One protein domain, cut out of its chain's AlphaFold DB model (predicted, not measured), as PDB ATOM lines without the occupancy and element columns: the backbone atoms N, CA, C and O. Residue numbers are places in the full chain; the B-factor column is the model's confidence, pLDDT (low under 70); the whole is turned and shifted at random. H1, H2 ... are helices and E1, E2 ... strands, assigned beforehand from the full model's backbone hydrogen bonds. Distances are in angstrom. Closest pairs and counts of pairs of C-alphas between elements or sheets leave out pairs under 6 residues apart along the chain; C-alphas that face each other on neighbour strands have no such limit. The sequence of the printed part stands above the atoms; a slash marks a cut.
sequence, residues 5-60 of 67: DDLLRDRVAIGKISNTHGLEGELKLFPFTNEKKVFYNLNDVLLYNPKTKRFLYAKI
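AT A GLANCE: This is residues 5 to 60 of the 67 residues of the protein "RimM domain-containing protein" of Marinitoga sp. 4572_148 (UniProt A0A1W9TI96). Two separate strand hairpins, E1 with E2 and E3 with E4, spread apart as a loose V, their turns at the far tips. The loop from one hairpin to the other bulges out past the opposite ends of the hairpins and holds the one-turn helix H2, while the equally short H1 lies out at the first printed end. The order is H1, E1, E2, H2, E3, E4 in 56 printed residues; each two-stranded sheet is antiparallel and the class is mixed, helices and strands. The whole is only just compact, close to loose, with a radius of gyration of the C-alphas of 12.1 A and spans of 35 by 28 by 18 A.

HOW THE PARTS SIT: H1, residues 5 to 8, has a short link to E1, residues 15 to 21. E1 and E2, residues 26 to 31, form a hairpin at 149 degrees, with N 16 and O 30 at 2.9 A, within hydrogen-bond range. H2, residues 36 to 39, is apart from E1 and from H1. E3, residues 44 to 49, and E4, residues 54 to 59, form the other hairpin at 158 degrees, with N 47 and O 56 at 2.8 A, within hydrogen-bond range. E1 and E3 are near each other, with 7 pairs of C-alphas within 10 A, but E2 is apart from E3 and E4. H1 and H2 are too short for an O i to N i+4 pair; each has its one O i to N i+3 pair within range.

IN THESE COORDINATES: H1 begins at C-alpha 5, (-14.014, -26.975, 85.974), and measures 5.1 A; H2 measures 5.7 A. E1 measures 16.0 A, E2 15.6 A, E3 16.5 A and E4 16.8 A, ending at C-alpha 59, (-12.425, -14.857, 67.537).

THE WHOLE: The C-alphas farthest apart, of Asp 6 and Leu 23, are 35.9 A apart. The printed part has no cut and no long link, and no printed residue is under 70 in pLDDT.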
ATOM      1  N   ASP A   5     -15.420 -26.631  85.771       81.38
ATOM      2  CA  ASP A   5     -14.014 -26.975  85.974       81.38
ATOM      3  C   ASP A   5     -13.399 -27.628  84.733       81.38
ATOM      4  O   ASP A   5     -12.280 -27.293  84.371       81.38
ATOM      5  N   ASP A   6     -14.148 -28.470  84.011       84.81
ATOM      6  CA  ASP A   6     -13.680 -29.075  82.755       84.81
ATOM      7  C   ASP A   6     -13.520 -28.022  81.648       84.81
ATOM      8  O   ASP A   6     -12.632 -28.121  80.803       84.81
ATOM      9  N   LEU A   7     -14.395 -27.011  81.633       82.69
ATOM     10  CA  LEU A   7     -14.338 -25.910  80.670       82.69
ATOM     11  C   LEU A   7     -13.204 -24.929  80.996       82.69
ATOM     12  O   LEU A   7     -12.650 -24.314  80.092       82.69
ATOM     13  N   LEU A   8     -12.858 -24.750  82.265       84.50
ATOM     14  CA  LEU A   8     -11.788 -23.843  82.681       84.50
ATOM     15  C   LEU A   8     -10.438 -24.545  82.838       84.50
ATOM     16  O   LEU A   8      -9.420 -23.865  82.947       84.50
ATOM     17  N   ARG A   9     -10.415 -25.883  82.797       87.75
ATOM     18  CA  ARG A   9      -9.192 -26.680  82.840       87.75
ATOM     19  C   ARG A   9      -8.216 -26.191  81.772       87.75
ATOM     20  O   ARG A   9      -8.595 -26.017  80.612       87.75
ATOM     21  N   ASP A  10      -6.989 -25.922  82.203       88.00
ATOM     22  CA  ASP A  10      -5.873 -25.445  81.376       88.00
ATOM     23  C   ASP A  10      -6.072 -24.052  80.743       88.00
ATOM     24  O   ASP A  10      -5.328 -23.657  79.845       88.00
ATOM     25  N   ARG A  11      -7.052 -23.269  81.215       89.44
ATOM     26  CA  ARG A  11      -7.286 -21.887  80.771       89.44
ATOM     27  C   ARG A  11      -7.012 -20.901  81.897       89.44
ATOM     28  O   ARG A  11      -7.433 -21.091  83.034       89.44
ATOM     29  N   VAL A  12      -6.361 -19.793  81.553       90.19
ATOM     30  CA  VAL A  12      -6.100 -18.682  82.473       90.19
ATOM     31  C   VAL A  12      -6.940 -17.483  82.053       90.19
ATOM     32  O   VAL A  12      -6.962 -17.104  80.882       90.19
ATOM     33  N   ALA A  13      -7.640 -16.873  83.008       92.44
ATOM     34  CA  ALA A  13      -8.356 -15.632  82.758       92.44
ATOM     35  C   ALA A  13      -7.355 -14.479  82.590       92.44
ATOM     36  O   ALA A  13      -6.619 -14.145  83.514       92.44
ATOM     37  N   ILE A  14      -7.349 -13.859  81.413       93.81
ATOM     38  CA  ILE A  14      -6.406 -12.781  81.064       93.81
ATOM     39  C   ILE A  14      -7.001 -11.376  81.217       93.81
ATOM     40  O   ILE A  14      -6.278 -10.380  81.172       93.81
ATOM     41  N   GLY A  15      -8.318 -11.272  81.388       94.88
ATOM     42  CA  GLY A  15      -8.997  -9.993  81.524       94.88
ATOM     43  C   GLY A  15     -10.512 -10.111  81.567       94.88
ATOM     44  O   GLY A  15     -11.087 -11.202  81.552       94.88
ATOM     45  N   LYS A  16     -11.159  -8.949  81.602       95.94
ATOM     46  CA  LYS A  16     -12.610  -8.796  81.645       95.94
ATOM     47  C   LYS A  16     -13.075  -7.854  80.545       95.94
ATOM     48  O   LYS A  16     -12.632  -6.709  80.473       95.94
ATOM     49  N   ILE A  17     -14.026  -8.320  79.743       95.12
ATOM     50  CA  ILE A  17     -14.795  -7.445  78.861       95.12
ATOM     51  C   ILE A  17     -15.765  -6.626  79.713       95.12
ATOM     52  O   ILE A  17     -16.418  -7.150  80.618       95.12
ATOM     53  N   SER A  18     -15.828  -5.330  79.435       92.06
ATOM     54  CA  SER A  18     -16.678  -4.383  80.149       92.06
ATOM     55  C   SER A  18     -17.730  -3.779  79.223       92.06
ATOM     56  O   SER A  18     -18.645  -4.481  78.805       92.06
ATOM     57  N   ASN A  19     -17.604  -2.491  78.913       92.25
ATOM     58  CA  ASN A  19     -18.557  -1.744  78.113       92.25
ATOM     59  C   ASN A  19     -18.181  -1.787  76.632       92.25
ATOM     60  O   ASN A  19     -17.048  -2.109  76.263       92.25
ATOM     61  N   THR A  20     -19.135  -1.389  75.802       94.31
ATOM     62  CA  THR A  20     -18.892  -1.066  74.402       94.31
ATOM     63  C   THR A  20     -17.916   0.105  74.260       94.31
ATOM     64  O   THR A  20     -17.723   0.927  75.167       94.31
ATOM     65  N   HIS A  21     -17.254   0.148  73.114       92.00
ATOM     66  CA  HIS A  21     -16.343   1.193  72.691       92.00
ATOM     67  C   HIS A  21     -16.682   1.581  71.252       92.00
ATOM     68  O   HIS A  21     -16.915   0.713  70.418       92.00
ATOM     69  N   GLY A  22     -16.720   2.884  70.979       89.12
ATOM     70  CA  GLY A  22     -17.049   3.386  69.648       89.12
ATOM     71  C   GLY A  22     -18.455   2.995  69.180       89.12
ATOM     72  O   GLY A  22     -19.336   2.682  69.984       89.12
ATOM     73  N   LEU A  23     -18.646   3.050  67.862       92.69
ATOM     74  CA  LEU A  23     -19.904   2.721  67.183       92.69
ATOM     75  C   LEU A  23     -19.828   1.398  66.401       92.69
ATOM     76  O   LEU A  23     -20.858   0.821  66.075       92.69
ATOM     77  N   GLU A  24     -18.622   0.868  66.191       92.56
ATOM     78  CA  GLU A  24     -18.347  -0.314  65.358       92.56
ATOM     79  C   GLU A  24     -18.443  -1.644  66.132       92.56
ATOM     80  O   GLU A  24     -17.865  -2.658  65.746       92.56
ATOM     81  N   GLY A  25     -19.140  -1.656  67.273       91.75
ATOM     82  CA  GLY A  25     -19.329  -2.868  68.082       91.75
ATOM     83  C   GLY A  25     -18.084  -3.334  68.847       91.75
ATOM     84  O   GLY A  25     -18.024  -4.475  69.307       91.75
ATOM     85  N   GLU A  26     -17.089  -2.465  69.008       94.19
ATOM     86  CA  GLU A  26     -15.865  -2.773  69.744       94.19
ATOM     87  C   GLU A  26     -16.149  -2.819  71.249       94.19
ATOM     88  O   GLU A  26     -17.110  -2.230  71.750       94.19
ATOM     89  N   LEU A  27     -15.304  -3.517  72.004       94.88
ATOM     90  CA  LEU A  27     -15.498  -3.718  73.438       94.88
ATOM     91  C   LEU A  27     -14.232  -3.346  74.212       94.88
ATOM     92  O   LEU A  27     -13.113  -3.630  73.785       94.88
ATOM     93  N   LYS A  28     -14.406  -2.747  75.392       94.88
ATOM     94  CA  LYS A  28     -13.296  -2.436  76.300       94.88
ATOM     95  C   LYS A  28     -12.866  -3.683  77.069       94.88
ATOM     96  O   LYS A  28     -13.659  -4.265  77.818       94.88
ATOM     97  N   LEU A  29     -11.587  -4.029  76.946       93.69
ATOM     98  CA  LEU A  29     -10.923  -5.086  77.702       93.69
ATOM     99  C   LEU A  29     -10.120  -4.487  78.864       93.69
ATOM    100  O   LEU A  29      -9.211  -3.690  78.644       93.69
ATOM    101  N   PHE A  30     -10.423  -4.908  80.090       94.62
ATOM    102  CA  PHE A  30      -9.578  -4.656  81.255       94.62
ATOM    103  C   PHE A  30      -8.644  -5.851  81.474       94.62
ATOM    104  O   PHE A  30      -9.140  -6.931  81.817       94.62
ATOM    105  N   PRO A  31      -7.326  -5.703  81.263       94.38
ATOM    106  CA  PRO A  31      -6.382  -6.802  81.413       94.38
ATOM    107  C   PRO A  31      -6.114  -7.100  82.894       94.38
ATOM    108  O   PRO A  31      -6.049  -6.192  83.720       94.38
ATOM    109  N   PHE A  32      -5.925  -8.377  83.230       95.50
ATOM    110  CA  PHE A  32      -5.503  -8.820  84.570       95.50
ATOM    111  C   PHE A  32      -3.983  -8.945  84.708       95.50
ATOM    112  O   PHE A  32      -3.478  -9.349  85.749       95.50
ATOM    113  N   THR A  33      -3.254  -8.600  83.651       92.19
ATOM    114  CA  THR A  33      -1.797  -8.633  83.595       92.19
ATOM    115  C   THR A  33      -1.268  -7.346  82.975       92.19
ATOM    116  O   THR A  33      -1.916  -6.731  82.126       92.19
ATOM    117  N   ASN A  34      -0.075  -6.944  83.399       91.44
ATOM    118  CA  ASN A  34       0.701  -5.877  82.778       91.44
ATOM    119  C   ASN A  34       1.509  -6.367  81.560       91.44
ATOM    120  O   ASN A  34       2.006  -5.538  80.794       91.44
ATOM    121  N   GLU A  35       1.630  -7.682  81.357       92.12
ATOM    122  CA  GLU A  35       2.365  -8.263  80.232       92.12
ATOM    123  C   GLU A  35       1.555  -8.158  78.933       92.12
ATOM    124  O   GLU A  35       0.682  -8.975  78.632       92.12
ATOM    125  N   LYS A  36       1.857  -7.127  78.136       87.56
ATOM    126  CA  LYS A  36       1.139  -6.827  76.889       87.56
ATOM    127  C   LYS A  36       1.265  -7.933  75.845       87.56
ATOM    128  O   LYS A  36       0.341  -8.098  75.051       87.56
ATOM    129  N   LYS A  37       2.362  -8.702  75.853       90.38
ATOM    130  CA  LYS A  37       2.603  -9.772  74.870       90.38
ATOM    131  C   LYS A  37       1.532 -10.859  74.906       90.38
ATOM    132  O   LYS A  37       1.278 -11.471  73.873       90.38
ATOM    133  N   VAL A  38       0.858 -11.046  76.047       89.19
ATOM    134  CA  VAL A  38      -0.288 -11.961  76.179       89.19
ATOM    135  C   VAL A  38      -1.380 -11.633  75.160       89.19
ATOM    136  O   VAL A  38      -2.040 -12.542  74.671       89.19
ATOM    137  N   PHE A  39      -1.542 -10.356  74.792       89.69
ATOM    138  CA  PHE A  39      -2.600  -9.914  73.885       89.69
ATOM    139  C   PHE A  39      -2.198  -9.856  72.410       89.69
ATOM    140  O   PHE A  39      -3.066  -9.660  71.568       89.69
ATOM    141  N   TYR A  40      -0.917 -10.025  72.076       86.38
ATOM    142  CA  TYR A  40      -0.443  -9.839  70.697       86.38
ATOM    143  C   TYR A  40      -0.842 -10.988  69.767       86.38
ATOM    144  O   TYR A  40      -1.074 -10.750  68.588       86.38
ATOM    145  N   ASN A  41      -0.974 -12.205  70.301       82.12
ATOM    146  CA  ASN A  41      -1.255 -13.419  69.524       82.12
ATOM    147  C   ASN A  41      -2.569 -14.103  69.946       82.12
ATOM    148  O   ASN A  41      -2.722 -15.316  69.800       82.12
ATOM    149  N   LEU A  42      -3.510 -13.349  70.522       88.12
ATOM    150  CA  LEU A  42      -4.831 -13.877  70.856       88.12
ATOM    151  C   LEU A  42      -5.680 -13.966  69.594       88.12
ATOM    152  O   LEU A  42      -6.172 -12.949  69.123       88.12
ATOM    153  N   ASN A  43      -5.878 -15.181  69.091       89.81
ATOM    154  CA  ASN A  43      -6.775 -15.444  67.963       89.81
ATOM    155  C   ASN A  43      -8.161 -15.888  68.437       89.81
ATOM    156  O   ASN A  43      -9.175 -15.389  67.956       89.81
ATOM    157  N   ASP A  44      -8.203 -16.788  69.419       92.50
ATOM    158  CA  ASP A  44      -9.426 -17.376  69.953       92.50
ATOM    159  C   ASP A  44      -9.465 -17.223  71.473       92.50
ATOM    160  O   ASP A  44      -8.464 -17.422  72.168       92.50
ATOM    161  N   VAL A  45     -10.638 -16.886  72.003       93.25
ATOM    162  CA  VAL A  45     -10.869 -16.742  73.442       93.25
ATOM    163  C   VAL A  45     -12.151 -17.435  73.870       93.25
ATOM    164  O   VAL A  45     -13.126 -17.536  73.123       93.25
ATOM    165  N   LEU A  46     -12.158 -17.885  75.123       94.31
ATOM    166  CA  LEU A  46     -13.364 -18.318  75.809       94.31
ATOM    167  C   LEU A  46     -13.872 -17.168  76.679       94.31
ATOM    168  O   LEU A  46     -13.228 -16.778  77.653       94.31
ATOM    169  N   LEU A  47     -15.049 -16.652  76.351       94.38
ATOM    170  CA  LEU A  47     -15.760 -15.699  77.188       94.38
ATOM    171  C   LEU A  47     -16.646 -16.472  78.152       94.38
ATOM    172  O   LEU A  47     -17.465 -17.280  77.723       94.38
ATOM    173  N   TYR A  48     -16.504 -16.211  79.447       93.56
ATOM    174  CA  TYR A  48     -17.332 -16.820  80.479       93.56
ATOM    175  C   TYR A  48     -17.994 -15.744  81.336       93.56
ATOM    176  O   TYR A  48     -17.327 -14.853  81.864       93.56
ATOM    177  N   ASN A  49     -19.316 -15.835  81.486       93.06
ATOM    178  CA  ASN A  49     -20.078 -14.978  82.381       93.06
ATOM    179  C   ASN A  49     -20.448 -15.764  83.649       93.06
ATOM    180  O   ASN A  49     -21.373 -16.580  83.607       93.06
ATOM    181  N   PRO A  50     -19.798 -15.494  84.795       89.88
ATOM    182  CA  PRO A  50     -20.055 -16.233  86.028       89.88
ATOM    183  C   PRO A  50     -21.457 -15.990  86.599       89.88
ATOM    184  O   PRO A  50     -21.981 -16.859  87.289       89.88
ATOM    185  N   LYS A  51     -22.094 -14.847  86.295       92.62
ATOM    186  CA  LYS A  51     -23.446 -14.533  86.787       92.62
ATOM    187  C   LYS A  51     -24.510 -15.387  86.103       92.62
ATOM    188  O   LYS A  51     -25.433 -15.855  86.754       92.62
ATOM    189  N   THR A  52     -24.381 -15.581  84.792       94.00
ATOM    190  CA  THR A  52     -25.359 -16.337  83.990       94.00
ATOM    191  C   THR A  52     -24.924 -17.774  83.710       94.00
ATOM    192  O   THR A  52     -25.694 -18.531  83.124       94.00
ATOM    193  N   LYS A  53     -23.699 -18.151  84.107       89.62
ATOM    194  CA  LYS A  53     -23.044 -19.435  83.804       89.62
ATOM    195  C   LYS A  53     -23.000 -19.754  82.301       89.62
ATOM    196  O   LYS A  53     -22.946 -20.917  81.909       89.62
ATOM    197  N   ARG A  54     -23.035 -18.721  81.453       91.62
ATOM    198  CA  ARG A  54     -22.956 -18.847  79.991       91.62
ATOM    199  C   ARG A  54     -21.524 -18.671  79.519       91.62
ATOM    200  O   ARG A  54     -20.762 -17.910  80.114       91.62
ATOM    201  N   PHE A  55     -21.195 -19.331  78.418       92.50
ATOM    202  CA  PHE A  55     -19.918 -19.167  77.745       92.50
ATOM    203  C   PHE A  55     -20.098 -18.985  76.240       92.50
ATOM    204  O   PHE A  55     -21.111 -19.395  75.674       92.50
ATOM    205  N   LEU A  56     -19.104 -18.368  75.608       93.62
ATOM    206  CA  LEU A  56     -19.034 -18.157  74.169       93.62
ATOM    207  C   LEU A  56     -17.583 -18.327  73.712       93.62
ATOM    208  O   LEU A  56     -16.673 -17.788  74.339       93.62
ATOM    209  N   TYR A  57     -17.376 -19.048  72.614       93.94
ATOM    210  CA  TYR A  57     -16.105 -19.020  71.895       93.94
ATOM    211  C   TYR A  57     -16.123 -17.845  70.926       93.94
ATOM    212  O   TYR A  57     -17.061 -17.714  70.141       93.94
ATOM    213  N   ALA A  58     -15.111 -16.988  70.999       93.69
ATOM    214  CA  ALA A  58     -15.018 -15.806  70.159       93.69
ATOM    215  C   ALA A  58     -13.645 -15.723  69.495       93.69
ATOM    216  O   ALA A  58     -12.631 -16.061  70.106       93.69
ATOM    217  N   LYS A  59     -13.639 -15.228  68.258       95.06
ATOM    218  CA  LYS A  59     -12.425 -14.857  67.537       95.06
ATOM    219  C   LYS A  59     -12.127 -13.385  67.749       95.06
ATOM    220  O   LYS A  59     -13.021 -12.545  67.665       95.06
ATOM    221  N   ILE A  60     -10.867 -13.087  68.008       93.12
ATOM    222  CA  ILE A  60     -10.367 -11.725  68.093       93.12
ATOM    223  C   ILE A  60      -9.994 -11.285  66.676       93.12
ATOM    224  O   ILE A  60      -9.144 -11.892  66.035       93.12
TER     225      ILE A  60